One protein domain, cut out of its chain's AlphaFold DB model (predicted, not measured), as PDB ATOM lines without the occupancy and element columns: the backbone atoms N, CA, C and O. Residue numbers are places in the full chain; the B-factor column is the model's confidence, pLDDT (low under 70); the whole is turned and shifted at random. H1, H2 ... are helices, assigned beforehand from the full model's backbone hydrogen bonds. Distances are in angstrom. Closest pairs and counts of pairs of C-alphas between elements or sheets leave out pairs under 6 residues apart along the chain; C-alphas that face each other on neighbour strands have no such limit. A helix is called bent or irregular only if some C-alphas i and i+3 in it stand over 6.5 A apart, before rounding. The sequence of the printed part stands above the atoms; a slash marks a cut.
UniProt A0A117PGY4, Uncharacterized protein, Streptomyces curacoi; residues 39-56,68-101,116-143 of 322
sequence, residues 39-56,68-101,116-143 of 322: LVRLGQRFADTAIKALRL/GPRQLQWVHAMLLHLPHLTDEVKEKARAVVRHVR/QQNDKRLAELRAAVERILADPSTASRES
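What this domain is: This is residues 39 to 56, 68 to 101 and 116 to 143 of the 322 residues of an uncharacterized protein of Streptomyces curacoi (UniProt A0A117PGY4). H4, the longest helix, runs side by side with H2, and H3 runs back over both, making a small three-helix up-and-down bundle that is only loosely joined between H2 and H3. H1 crosses the bundle on the side of H2 away from H4, and the short H5 folds back at the last end of H4. The 80 printed residues hold five named helices, H1 to H5 in chain order, and no named strand; the class is all helix. The whole is compact, with a radius of gyration of the C-alphas of 12.0 A and spans of 35 by 28 by 22 A.

Where its parts are: H4, residues 116 to 134, is 27.0 A long, from C-alpha 116 at (-30.762, -52.460, 30.078). H2 is residues 69 to 81, 18.7 A; it is irregular, but only just: C-alphas 71 and 74 are 6.8 A apart. H3 is residues 87 to 99, 18.3 A. H1, residues 39 to 55, 24.1 A, begins at (-18.897, -25.594, 16.378). H5 is residues 136 to 139.

How they stand to each other: H4 touches H2 at a shallow tilt of 30 degrees, the same way; closest are C-alphas 69 and 122, 4.6 A. Residues 126 to 133 of H4 touch H3, opposite ways at 22 degrees, a shallow tilt; C-alphas 90 and 133 are closest, 6.0 A. The hairpin H2 and H3 only just touches, with 3 pairs of C-alphas within 8 A, closest 75 and 93, 6.9 A. H1 touches H2 at a steep tilt of 60 degrees; C-alphas 47 and 78 are closest, 4.5 A. H1 and H4 are apart. H4 and H5 only just touch, with 3 pairs of C-alphas within 8 A, and only at the corner. Every O i to N i+4 pair is within hydrogen-bond range in H1, H3 and H4, and 6 of 9 in H2; H5 is too short for one.

The domain as a whole: The C-alphas of Arg 41 and Gln 116 are farthest apart, 35.4 A. Residues 57 to 67 and 102 to 115 are not printed, with gaps of 19.8 A and 13.9 A between C-alphas. pLDDT is under 70 at residues 68, 83 to 84 and 136 to 143.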
ATOM      1  N   LEU A  39     -18.738 -24.449  15.477       70.25
ATOM      2  CA  LEU A  39     -18.897 -25.594  16.378       70.25
ATOM      3  C   LEU A  39     -17.938 -25.528  17.571       70.25
ATOM      4  O   LEU A  39     -18.351 -25.821  18.693       70.25
ATOM      5  N   VAL A  40     -16.689 -25.108  17.360       70.19
ATOM      6  CA  VAL A  40     -15.712 -24.895  18.441       70.19
ATOM      7  C   VAL A  40     -16.184 -23.784  19.378       70.19
ATOM      8  O   VAL A  40     -16.239 -23.998  20.590       70.19
ATOM      9  N   ARG A  41     -16.615 -22.633  18.843       77.00
ATOM     10  CA  ARG A  41     -17.143 -21.522  19.659       77.00
ATOM     11  C   ARG A  41     -18.396 -21.911  20.443       77.00
ATOM     12  O   ARG A  41     -18.536 -21.534  21.605       77.00
ATOM     13  N   LEU A  42     -19.312 -22.660  19.827       81.31
ATOM     14  CA  LEU A  42     -20.510 -23.166  20.504       81.31
ATOM     15  C   LEU A  42     -20.153 -24.172  21.603       81.31
ATOM     16  O   LEU A  42     -20.716 -24.089  22.694       81.31
ATOM     17  N   GLY A  43     -19.196 -25.065  21.344       75.44
ATOM     18  CA  GLY A  43     -18.672 -26.008  22.332       75.44
ATOM     19  C   GLY A  43     -18.053 -25.302  23.537       75.44
ATOM     20  O   GLY A  43     -18.411 -25.608  24.671       75.44
ATOM     21  N   GLN A  44     -17.207 -24.295  23.306       76.88
ATOM     22  CA  GLN A  44     -16.613 -23.476  24.370       76.88
ATOM     23  C   GLN A  44     -17.684 -22.746  25.186       76.88
ATOM     24  O   GLN A  44     -17.716 -22.847  26.410       76.88
ATOM     25  N   ARG A  45     -18.640 -22.087  24.519       84.50
ATOM     26  CA  ARG A  45     -19.742 -21.388  25.198       84.50
ATOM     27  C   ARG A  45     -20.611 -22.339  26.026       84.50
ATOM     28  O   ARG A  45     -21.080 -21.967  27.107       84.50
ATOM     29  N   PHE A  46     -20.838 -23.554  25.528       85.31
ATOM     30  CA  PHE A  46     -21.502 -24.607  26.286       85.31
ATOM     31  C   PHE A  46     -20.683 -24.988  27.520       85.31
ATOM     32  O   PHE A  46     -21.236 -24.989  28.617       85.31
ATOM     33  N   ALA A  47     -19.385 -25.253  27.366       79.81
ATOM     34  CA  ALA A  47     -18.499 -25.639  28.459       79.81
ATOM     35  C   ALA A  47     -18.449 -24.577  29.567       79.81
ATOM     36  O   ALA A  47     -18.628 -24.905  30.740       79.81
ATOM     37  N   ASP A  48     -18.330 -23.300  29.202       82.50
ATOM     38  CA  ASP A  48     -18.350 -22.174  30.141       82.50
ATOM     39  C   ASP A  48     -19.666 -22.098  30.924       82.50
ATOM     40  O   ASP A  48     -19.696 -21.811  32.124       82.50
ATOM     41  N   THR A  49     -20.783 -22.360  30.245       87.69
ATOM     42  CA  THR A  49     -22.114 -22.369  30.865       87.69
ATOM     43  C   THR A  49     -22.290 -23.593  31.762       87.69
ATOM     44  O   THR A  49     -22.815 -23.483  32.871       87.69
ATOM     45  N   ALA A  50     -21.800 -24.750  31.325       85.31
ATOM     46  CA  ALA A  50     -21.844 -25.994  32.074       85.31
ATOM     47  C   ALA A  50     -20.962 -25.947  33.329       85.31
ATOM     48  O   ALA A  50     -21.377 -26.480  34.351       85.31
ATOM     49  N   ILE A  51     -19.826 -25.236  33.324       87.06
ATOM     50  CA  ILE A  51     -19.049 -24.971  34.549       87.06
ATOM     51  C   ILE A  51     -19.889 -24.192  35.562       87.06
ATOM     52  O   ILE A  51     -19.895 -24.529  36.746       87.06
ATOM     53  N   LYS A  52     -20.607 -23.152  35.121       87.56
ATOM     54  CA  LYS A  52     -21.481 -22.373  36.015       87.56
ATOM     55  C   LYS A  52     -22.572 -23.263  36.606       87.56
ATOM     56  O   LYS A  52     -22.792 -23.223  37.812       87.56
ATOM     57  N   ALA A  53     -23.189 -24.112  35.784       85.81
ATOM     58  CA  ALA A  53     -24.173 -25.087  36.243       85.81
ATOM     59  C   ALA A  53     -23.566 -26.115  37.215       85.81
ATOM     60  O   ALA A  53     -24.152 -26.383  38.256       85.81
ATOM     61  N   LEU A  54     -22.366 -26.633  36.936       86.88
ATOM     62  CA  LEU A  54     -21.649 -27.567  37.806       86.88
ATOM     63  C   LEU A  54     -21.306 -26.932  39.158       86.88
ATOM     64  O   LEU A  54     -21.378 -27.588  40.194       86.88
ATOM     65  N   ARG A  55     -20.959 -25.643  39.179       86.31
ATOM     66  CA  ARG A  55     -20.718 -24.905  40.426       86.31
ATOM     67  C   ARG A  55     -21.972 -24.766  41.276       86.31
ATOM     68  O   ARG A  55     -21.847 -24.835  42.494       86.31
ATOM     69  N   LEU A  56     -23.133 -24.639  40.648       85.69
ATOM     70  CA  LEU A  56     -24.438 -24.601  41.310       85.69
ATOM     71  C   LEU A  56     -25.026 -25.997  41.558       85.69
ATOM     72  O   LEU A  56     -26.086 -26.112  42.162       85.69
ATOM     73  N   GLY A  68     -30.078 -41.650  35.056       69.69
ATOM     74  CA  GLY A  68     -30.089 -41.950  33.627       69.69
ATOM     75  C   GLY A  68     -28.902 -41.339  32.884       69.69
ATOM     76  O   GLY A  68     -28.324 -40.355  33.349       69.69
ATOM     77  N   PRO A  69     -28.567 -41.839  31.677       73.88
ATOM     78  CA  PRO A  69     -27.426 -41.352  30.893       73.88
ATOM     79  C   PRO A  69     -27.410 -39.830  30.686       73.88
ATOM     80  O   PRO A  69     -26.349 -39.214  30.655       73.88
ATOM     81  N   ARG A  70     -28.590 -39.202  30.593       75.69
ATOM     82  CA  ARG A  70     -28.731 -37.749  30.403       75.69
ATOM     83  C   ARG A  70     -28.089 -36.933  31.530       75.69
ATOM     84  O   ARG A  70     -27.570 -35.855  31.261       75.69
ATOM     85  N   GLN A  71     -28.077 -37.456  32.758       78.81
ATOM     86  CA  GLN A  71     -27.504 -36.773  33.922       78.81
ATOM     87  C   GLN A  71     -25.972 -36.685  33.864       78.81
ATOM     88  O   GLN A  71     -25.408 -35.766  34.445       78.81
ATOM     89  N   LEU A  72     -25.299 -37.585  33.135       84.38
ATOM     90  CA  LEU A  72     -23.848 -37.523  32.901       84.38
ATOM     91  C   LEU A  72     -23.478 -36.971  31.521       84.38
ATOM     92  O   LEU A  72     -22.329 -36.602  31.293       84.38
ATOM     93  N   GLN A  73     -24.434 -36.885  30.593       82.31
ATOM     94  CA  GLN A  73     -24.155 -36.519  29.204       82.31
ATOM     95  C   GLN A  73     -23.649 -35.081  29.073       82.31
ATOM     96  O   GLN A  73     -22.734 -34.823  28.295       82.31
ATOM     97  N   TRP A  74     -24.207 -34.159  29.858       82.19
ATOM     98  CA  TRP A  74     -23.763 -32.767  29.871       82.19
ATOM     99  C   TRP A  74     -22.383 -32.606  30.526       82.19
ATOM    100  O   TRP A  74     -21.591 -31.800  30.050       82.19
ATOM    101  N   VAL A  75     -22.061 -33.411  31.551       86.56
ATOM    102  CA  VAL A  75     -20.732 -33.426  32.192       86.56
ATOM    103  C   VAL A  75     -19.684 -33.911  31.200       86.56
ATOM    104  O   VAL A  75     -18.661 -33.261  31.016       86.56
ATOM    105  N   HIS A  76     -19.959 -35.018  30.509       83.44
ATOM    106  CA  HIS A  76     -19.081 -35.532  29.465       83.44
ATOM    107  C   HIS A  76     -18.857 -34.500  28.350       83.44
ATOM    108  O   HIS A  76     -17.717 -34.204  28.008       83.44
ATOM    109  N   ALA A  77     -19.932 -33.898  27.829       79.62
ATOM    110  CA  ALA A  77     -19.835 -32.868  26.794       79.62
ATOM    111  C   ALA A  77     -19.054 -31.629  27.263       79.62
ATOM    112  O   ALA A  77     -18.282 -31.069  26.496       79.62
ATOM    113  N   MET A  78     -19.219 -31.217  28.522       86.50
ATOM    114  CA  MET A  78     -18.472 -30.099  29.100       86.50
ATOM    115  C   MET A  78     -16.979 -30.419  29.125       86.50
ATOM    116  O   MET A  78     -16.185 -29.620  28.643       86.50
ATOM    117  N   LEU A  79     -16.597 -31.593  29.633       83.38
ATOM    118  CA  LEU A  79     -15.192 -31.987  29.747       83.38
ATOM    119  C   LEU A  79     -14.479 -32.060  28.386       83.38
ATOM    120  O   LEU A  79     -13.307 -31.711  28.317       83.38
ATOM    121  N   LEU A  80     -15.181 -32.438  27.312       78.19
ATOM    122  CA  LEU A  80     -14.635 -32.471  25.944       78.19
ATOM    123  C   LEU A  80     -14.345 -31.088  25.344       78.19
ATOM    124  O   LEU A  80     -13.596 -30.968  24.376       78.19
ATOM    125  N   HIS A  81     -14.987 -30.045  25.865       75.25
ATOM    126  CA  HIS A  81     -14.910 -28.692  25.318       75.25
ATOM    127  C   HIS A  81     -14.145 -27.721  26.222       75.25
ATOM    128  O   HIS A  81     -14.039 -26.538  25.893       75.25
ATOM    129  N   LEU A  82     -13.588 -28.209  27.336       72.19
ATOM    130  CA  LEU A  82     -12.750 -27.414  28.222       72.19
ATOM    131  C   LEU A  82     -11.278 -27.500  27.810       72.19
ATOM    132  O   LEU A  82     -10.719 -28.593  27.806       72.19
ATOM    133  N   PRO A  83     -10.617 -26.360  27.535       60.34
ATOM    134  CA  PRO A  83      -9.199 -26.360  27.188       60.34
ATOM    135  C   PRO A  83      -8.317 -26.785  28.372       60.34
ATOM    136  O   PRO A  83      -7.286 -27.425  28.179       60.34
ATOM    137  N   HIS A  84      -8.731 -26.471  29.605       68.38
ATOM    138  CA  HIS A  84      -8.004 -26.809  30.828       68.38
ATOM    139  C   HIS A  84      -8.969 -27.224  31.944       68.38
ATOM    140  O   HIS A  84      -9.911 -26.500  32.267       68.38
ATOM    141  N   LEU A  85      -8.717 -28.383  32.561       76.50
ATOM    142  CA  LEU A  85      -9.489 -28.881  33.703       76.50
ATOM    143  C   LEU A  85      -8.843 -28.441  35.018       76.50
ATOM    144  O   LEU A  85      -7.797 -28.965  35.407       76.50
ATOM    145  N   THR A  86      -9.491 -27.517  35.725       81.94
ATOM    146  CA  THR A  86      -9.100 -27.137  37.089       81.94
ATOM    147  C   THR A  86      -9.466 -28.237  38.086       81.94
ATOM    148  O   THR A  86     -10.394 -29.018  37.860       81.94
ATOM    149  N   ASP A  87      -8.768 -28.298  39.220       81.69
ATOM    150  CA  ASP A  87      -9.041 -29.319  40.240       81.69
ATOM    151  C   ASP A  87     -10.429 -29.159  40.879       81.69
ATOM    152  O   ASP A  87     -11.084 -30.154  41.180       81.69
ATOM    153  N   GLU A  88     -10.939 -27.926  40.972       82.94
ATOM    154  CA  GLU A  88     -12.319 -27.632  41.391       82.94
ATOM    155  C   GLU A  88     -13.349 -28.313  40.469       82.94
ATOM    156  O   GLU A  88     -14.277 -28.979  40.937       82.94
ATOM    157  N   VAL A  89     -13.165 -28.193  39.148       84.38
ATOM    158  CA  VAL A  89     -14.044 -28.822  38.149       84.38
ATOM    159  C   VAL A  89     -13.931 -30.342  38.221       84.38
ATOM    160  O   VAL A  89     -14.954 -31.029  38.155       84.38
ATOM    161  N   LYS A  90     -12.717 -30.880  38.409       85.00
ATOM    162  CA  LYS A  90     -12.512 -32.327  38.556       85.00
ATOM    163  C   LYS A  90     -13.243 -32.874  39.777       85.00
ATOM    164  O   LYS A  90     -13.957 -33.867  39.654       85.00
ATOM    165  N   GLU A  91     -13.106 -32.231  40.932       87.62
ATOM    166  CA  GLU A  91     -13.755 -32.680  42.165       87.62
ATOM    167  C   GLU A  91     -15.280 -32.628  42.072       87.62
ATOM    168  O   GLU A  91     -15.953 -33.608  42.414       87.62
ATOM    169  N   LYS A  92     -15.841 -31.544  41.523       86.81
ATOM    170  CA  LYS A  92     -17.291 -31.460  41.315       86.81
ATOM    171  C   LYS A  92     -17.793 -32.490  40.305       86.81
ATOM    172  O   LYS A  92     -18.781 -33.165  40.577       86.81
ATOM    173  N   ALA A  93     -17.098 -32.695  39.187       87.38
ATOM    174  CA  ALA A  93     -17.464 -33.735  38.224       87.38
ATOM    175  C   ALA A  93     -17.396 -35.146  38.845       87.38
ATOM    176  O   ALA A  93     -18.309 -35.949  38.648       87.38
ATOM    177  N   ARG A  94     -16.378 -35.437  39.673       88.75
ATOM    178  CA  ARG A  94     -16.296 -36.685  40.459       88.75
ATOM    179  C   ARG A  94     -17.458 -36.824  41.438       88.75
ATOM    180  O   ARG A  94     -17.909 -37.943  41.682       88.75
ATOM    181  N   ALA A  95     -17.941 -35.733  42.031       87.06
ATOM    182  CA  ALA A  95     -19.120 -35.758  42.895       87.06
ATOM    183  C   ALA A  95     -20.387 -36.148  42.112       87.06
ATOM    184  O   ALA A  95     -21.100 -37.054  42.546       87.06
ATOM    185  N   VAL A  96     -20.597 -35.576  40.918       86.62
ATOM    186  CA  VAL A  96     -21.717 -35.952  40.034       86.62
ATOM    187  C   VAL A  96     -21.627 -37.425  39.632       86.62
ATOM    188  O   VAL A  96     -22.598 -38.162  39.778       86.62
ATOM    189  N   VAL A  97     -20.457 -37.901  39.194       87.62
ATOM    190  CA  VAL A  97     -20.265 -39.316  38.823       87.62
ATOM    191  C   VAL A  97     -20.517 -40.260  39.998       87.62
ATOM    192  O   VAL A  97     -21.132 -41.313  39.833       87.62
ATOM    193  N   ARG A  98     -20.055 -39.898  41.201       85.25
ATOM    194  CA  ARG A  98     -20.299 -40.699  42.408       85.25
ATOM    195  C   ARG A  98     -21.778 -40.764  42.768       85.25
ATOM    196  O   ARG A  98     -22.169 -41.783  43.334       85.25
ATOM    197  N   HIS A  99     -22.550 -39.725  42.461       81.44
ATOM    198  CA  HIS A  99     -23.988 -39.667  42.706       81.44
ATOM    199  C   HIS A  99     -24.797 -40.424  41.644       81.44
ATOM    200  O   HIS A  99     -25.666 -41.220  41.994       81.44
ATOM    201  N   VAL A 100     -24.471 -40.263  40.357       80.25
ATOM    202  CA  VAL A 100     -25.163 -40.951  39.255       80.25
ATOM    203  C   VAL A 100     -24.629 -42.380  39.106       80.25
ATOM    204  O   VAL A 100     -23.815 -42.692  38.232       80.25
ATOM    205  N   ARG A 101     -25.079 -43.275  39.990       71.88
ATOM    206  CA  ARG A 101     -24.744 -44.704  39.941       71.88
ATOM    207  C   ARG A 101     -25.865 -45.515  39.294       71.88
ATOM    208  O   ARG A 101     -27.034 -45.213  39.523       71.88
ATOM    209  N   GLN A 116     -32.073 -51.829  30.256       76.00
ATOM    210  CA  GLN A 116     -30.762 -52.460  30.078       76.00
ATOM    211  C   GLN A 116     -29.836 -51.638  29.163       76.00
ATOM    212  O   GLN A 116     -28.647 -51.470  29.449       76.00
ATOM    213  N   GLN A 117     -30.375 -51.086  28.073       73.50
ATOM    214  CA  GLN A 117     -29.634 -50.203  27.174       73.50
ATOM    215  C   GLN A 117     -29.227 -48.895  27.867       73.50
ATOM    216  O   GLN A 117     -28.105 -48.422  27.671       73.50
ATOM    217  N   ASN A 118     -30.105 -48.325  28.695       76.56
ATOM    218  CA  ASN A 118     -29.803 -47.131  29.479       76.56
ATOM    219  C   ASN A 118     -28.725 -47.390  30.533       76.56
ATOM    220  O   ASN A 118     -27.830 -46.561  30.661       76.56
ATOM    221  N   ASP A 119     -28.746 -48.525  31.233       79.25
ATOM    222  CA  ASP A 119     -27.705 -48.851  32.218       79.25
ATOM    223  C   ASP A 119     -26.352 -49.056  31.555       79.25
ATOM    224  O   ASP A 119     -25.338 -48.552  32.035       79.25
ATOM    225  N   LYS A 120     -26.337 -49.767  30.422       77.81
ATOM    226  CA  LYS A 120     -25.122 -49.960  29.632       77.81
ATOM    227  C   LYS A 120     -24.557 -48.612  29.189       77.81
ATOM    228  O   LYS A 120     -23.383 -48.334  29.419       77.81
ATOM    229  N   ARG A 121     -25.407 -47.747  28.630       74.44
ATOM    230  CA  ARG A 121     -25.015 -46.401  28.196       74.44
ATOM    231  C   ARG A 121     -24.553 -45.532  29.365       74.44
ATOM    232  O   ARG A 121     -23.626 -44.746  29.205       74.44
ATOM    233  N   LEU A 122     -25.175 -45.665  30.536       82.00
ATOM    234  CA  LEU A 122     -24.767 -44.958  31.747       82.00
ATOM    235  C   LEU A 122     -23.387 -45.432  32.226       82.00
ATOM    236  O   LEU A 122     -22.548 -44.599  32.559       82.00
ATOM    237  N   ALA A 123     -23.135 -46.743  32.225       80.81
ATOM    238  CA  ALA A 123     -21.847 -47.320  32.600       80.81
ATOM    239  C   ALA A 123     -20.720 -46.892  31.644       80.81
ATOM    240  O   ALA A 123     -19.652 -46.486  32.099       80.81
ATOM    241  N   GLU A 124     -20.974 -46.917  30.333       77.56
ATOM    242  CA  GLU A 124     -20.035 -46.443  29.307       77.56
ATOM    243  C   GLU A 124     -19.705 -44.958  29.489       77.56
ATOM    244  O   GLU A 124     -18.539 -44.566  29.504       77.56
ATOM    245  N   LEU A 125     -20.734 -44.132  29.686       78.69
ATOM    246  CA  LEU A 125     -20.583 -42.692  29.858       78.69
ATOM    247  C   LEU A 125     -19.847 -42.342  31.154       78.69
ATOM    248  O   LEU A 125     -19.005 -41.447  31.168       78.69
ATOM    249  N   ARG A 126     -20.113 -43.082  32.232       84.88
ATOM    250  CA  ARG A 126     -19.388 -42.960  33.496       84.88
ATOM    251  C   ARG A 126     -17.909 -43.306  33.335       84.88
ATOM    252  O   ARG A 126     -17.068 -42.522  33.760       84.88
ATOM    253  N   ALA A 127     -17.596 -44.424  32.681       81.19
ATOM    254  CA  ALA A 127     -16.214 -44.815  32.415       81.19
ATOM    255  C   ALA A 127     -15.480 -43.780  31.544       81.19
ATOM    256  O   ALA A 127     -14.311 -43.485  31.787       81.19
ATOM    257  N   ALA A 128     -16.164 -43.192  30.556       75.81
ATOM    258  CA  ALA A 128     -15.607 -42.124  29.728       75.81
ATOM    259  C   ALA A 128     -15.284 -40.862  30.546       75.81
ATOM    260  O   ALA A 128     -14.181 -40.333  30.442       75.81
ATOM    261  N   VAL A 129     -16.206 -40.420  31.408       84.00
ATOM    262  CA  VAL A 129     -15.979 -39.271  32.298       84.00
ATOM    263  C   VAL A 129     -14.848 -39.549  33.293       84.00
ATOM    264  O   VAL A 129     -13.969 -38.710  33.453       84.00
ATOM    265  N   GLU A 130     -14.820 -40.720  33.936       84.94
ATOM    266  CA  GLU A 130     -13.750 -41.092  34.877       84.94
ATOM    267  C   GLU A 130     -12.370 -41.105  34.196       84.94
ATOM    268  O   GLU A 130     -11.403 -40.617  34.782       84.94
ATOM    269  N   ARG A 131     -12.285 -41.569  32.941       75.88
ATOM    270  CA  ARG A 131     -11.050 -41.542  32.140       75.88
ATOM    271  C   ARG A 131     -10.572 -40.116  31.863       75.88
ATOM    272  O   ARG A 131      -9.413 -39.815  32.127       75.88
ATOM    273  N   ILE A 132     -11.475 -39.236  31.428       76.56
ATOM    274  CA  ILE A 132     -11.173 -37.816  31.182       76.56
ATOM    275  C   ILE A 132     -10.709 -37.107  32.464       76.56
ATOM    276  O   ILE A 132      -9.801 -36.278  32.444       76.56
ATOM    277  N   LEU A 133     -11.310 -37.443  33.607       82.38
ATOM    278  CA  LEU A 133     -10.946 -36.863  34.902       82.38
ATOM    279  C   LEU A 133      -9.619 -37.391  35.464       82.38
ATOM    280  O   LEU A 133      -9.015 -36.714  36.303       82.38
ATOM    281  N   ALA A 134      -9.203 -38.597  35.072       78.31
ATOM    282  CA  ALA A 134      -7.912 -39.178  35.435       78.31
ATOM    283  C   ALA A 134      -6.787 -38.629  34.551       78.31
ATOM    284  O   ALA A 134      -5.726 -38.272  35.059       78.31
ATOM    285  N   ASP A 135      -7.053 -38.508  33.253       70.75
ATOM    286  CA  ASP A 135      -6.122 -37.980  32.269       70.75
ATOM    287  C   ASP A 135      -6.836 -36.987  31.333       70.75
ATOM    288  O   ASP A 135      -7.478 -37.396  30.359       70.75
ATOM    289  N   PRO A 136      -6.711 -35.670  31.594       65.06
ATOM    290  CA  PRO A 136      -7.293 -34.622  30.759       65.06
ATOM    291  C   PRO A 136      -6.818 -34.652  29.306       65.06
ATOM    292  O   PRO A 136      -7.504 -34.112  28.441       65.06
ATOM    293  N   SER A 137      -5.675 -35.286  29.008       57.72
ATOM    294  CA  SER A 137      -5.214 -35.427  27.626       57.72
ATOM    295  C   SER A 137      -6.173 -36.285  26.802       57.72
ATOM    296  O   SER A 137      -6.307 -36.031  25.611       57.72
ATOM    297  N   THR A 138      -6.932 -37.196  27.431       54.25
ATOM    298  CA  THR A 138      -8.000 -37.991  26.794       54.25
ATOM    299  C   THR A 138      -9.263 -37.183  26.470       54.25
ATOM    300  O   THR A 138     -10.106 -37.650  25.706       54.25
ATOM    301  N   ALA A 139      -9.395 -35.973  27.029       52.72
ATOM    302  CA  ALA A 139     -10.518 -35.060  26.808       52.72
ATOM    303  C   ALA A 139     -10.432 -34.306  25.480       52.72
ATOM    304  O   ALA A 139     -11.444 -33.790  25.005       52.72
ATOM    305  N   SER A 140      -9.233 -34.202  24.893       51.31
ATOM    306  CA  SER A 140      -9.088 -33.495  23.627       51.31
ATOM    307  C   SER A 140      -9.906 -34.213  22.556       51.31
ATOM    308  O   SER A 140      -9.840 -35.438  22.426       51.31
ATOM    309  N   ARG A 141     -10.635 -33.444  21.739       47.09
ATOM    310  CA  ARG A 141     -11.242 -33.928  20.484       47.09
ATOM    311  C   ARG A 141     -10.222 -34.674  19.614       47.09
ATOM    312  O   ARG A 141     -10.594 -35.564  18.859       47.09
ATOM    313  N   GLU A 142      -8.940 -34.363  19.786       41.62
ATOM    314  CA  GLU A 142      -7.811 -34.999  19.115       41.62
ATOM    315  C   GLU A 142      -7.332 -36.296  19.813       41.62
ATOM    316  O   GLU A 142      -6.642 -37.102  19.211       41.62
ATOM    317  N   SER A 143      -7.731 -36.631  21.035       47.81
ATOM    318  CA  SER A 143      -7.129 -37.755  21.784       47.81
ATOM    319  C   SER A 143      -8.096 -38.875  22.163       47.81
ATOM    320  O   SER A 143      -7.703 -39.805  22.864       47.81
TER     321      SER A 143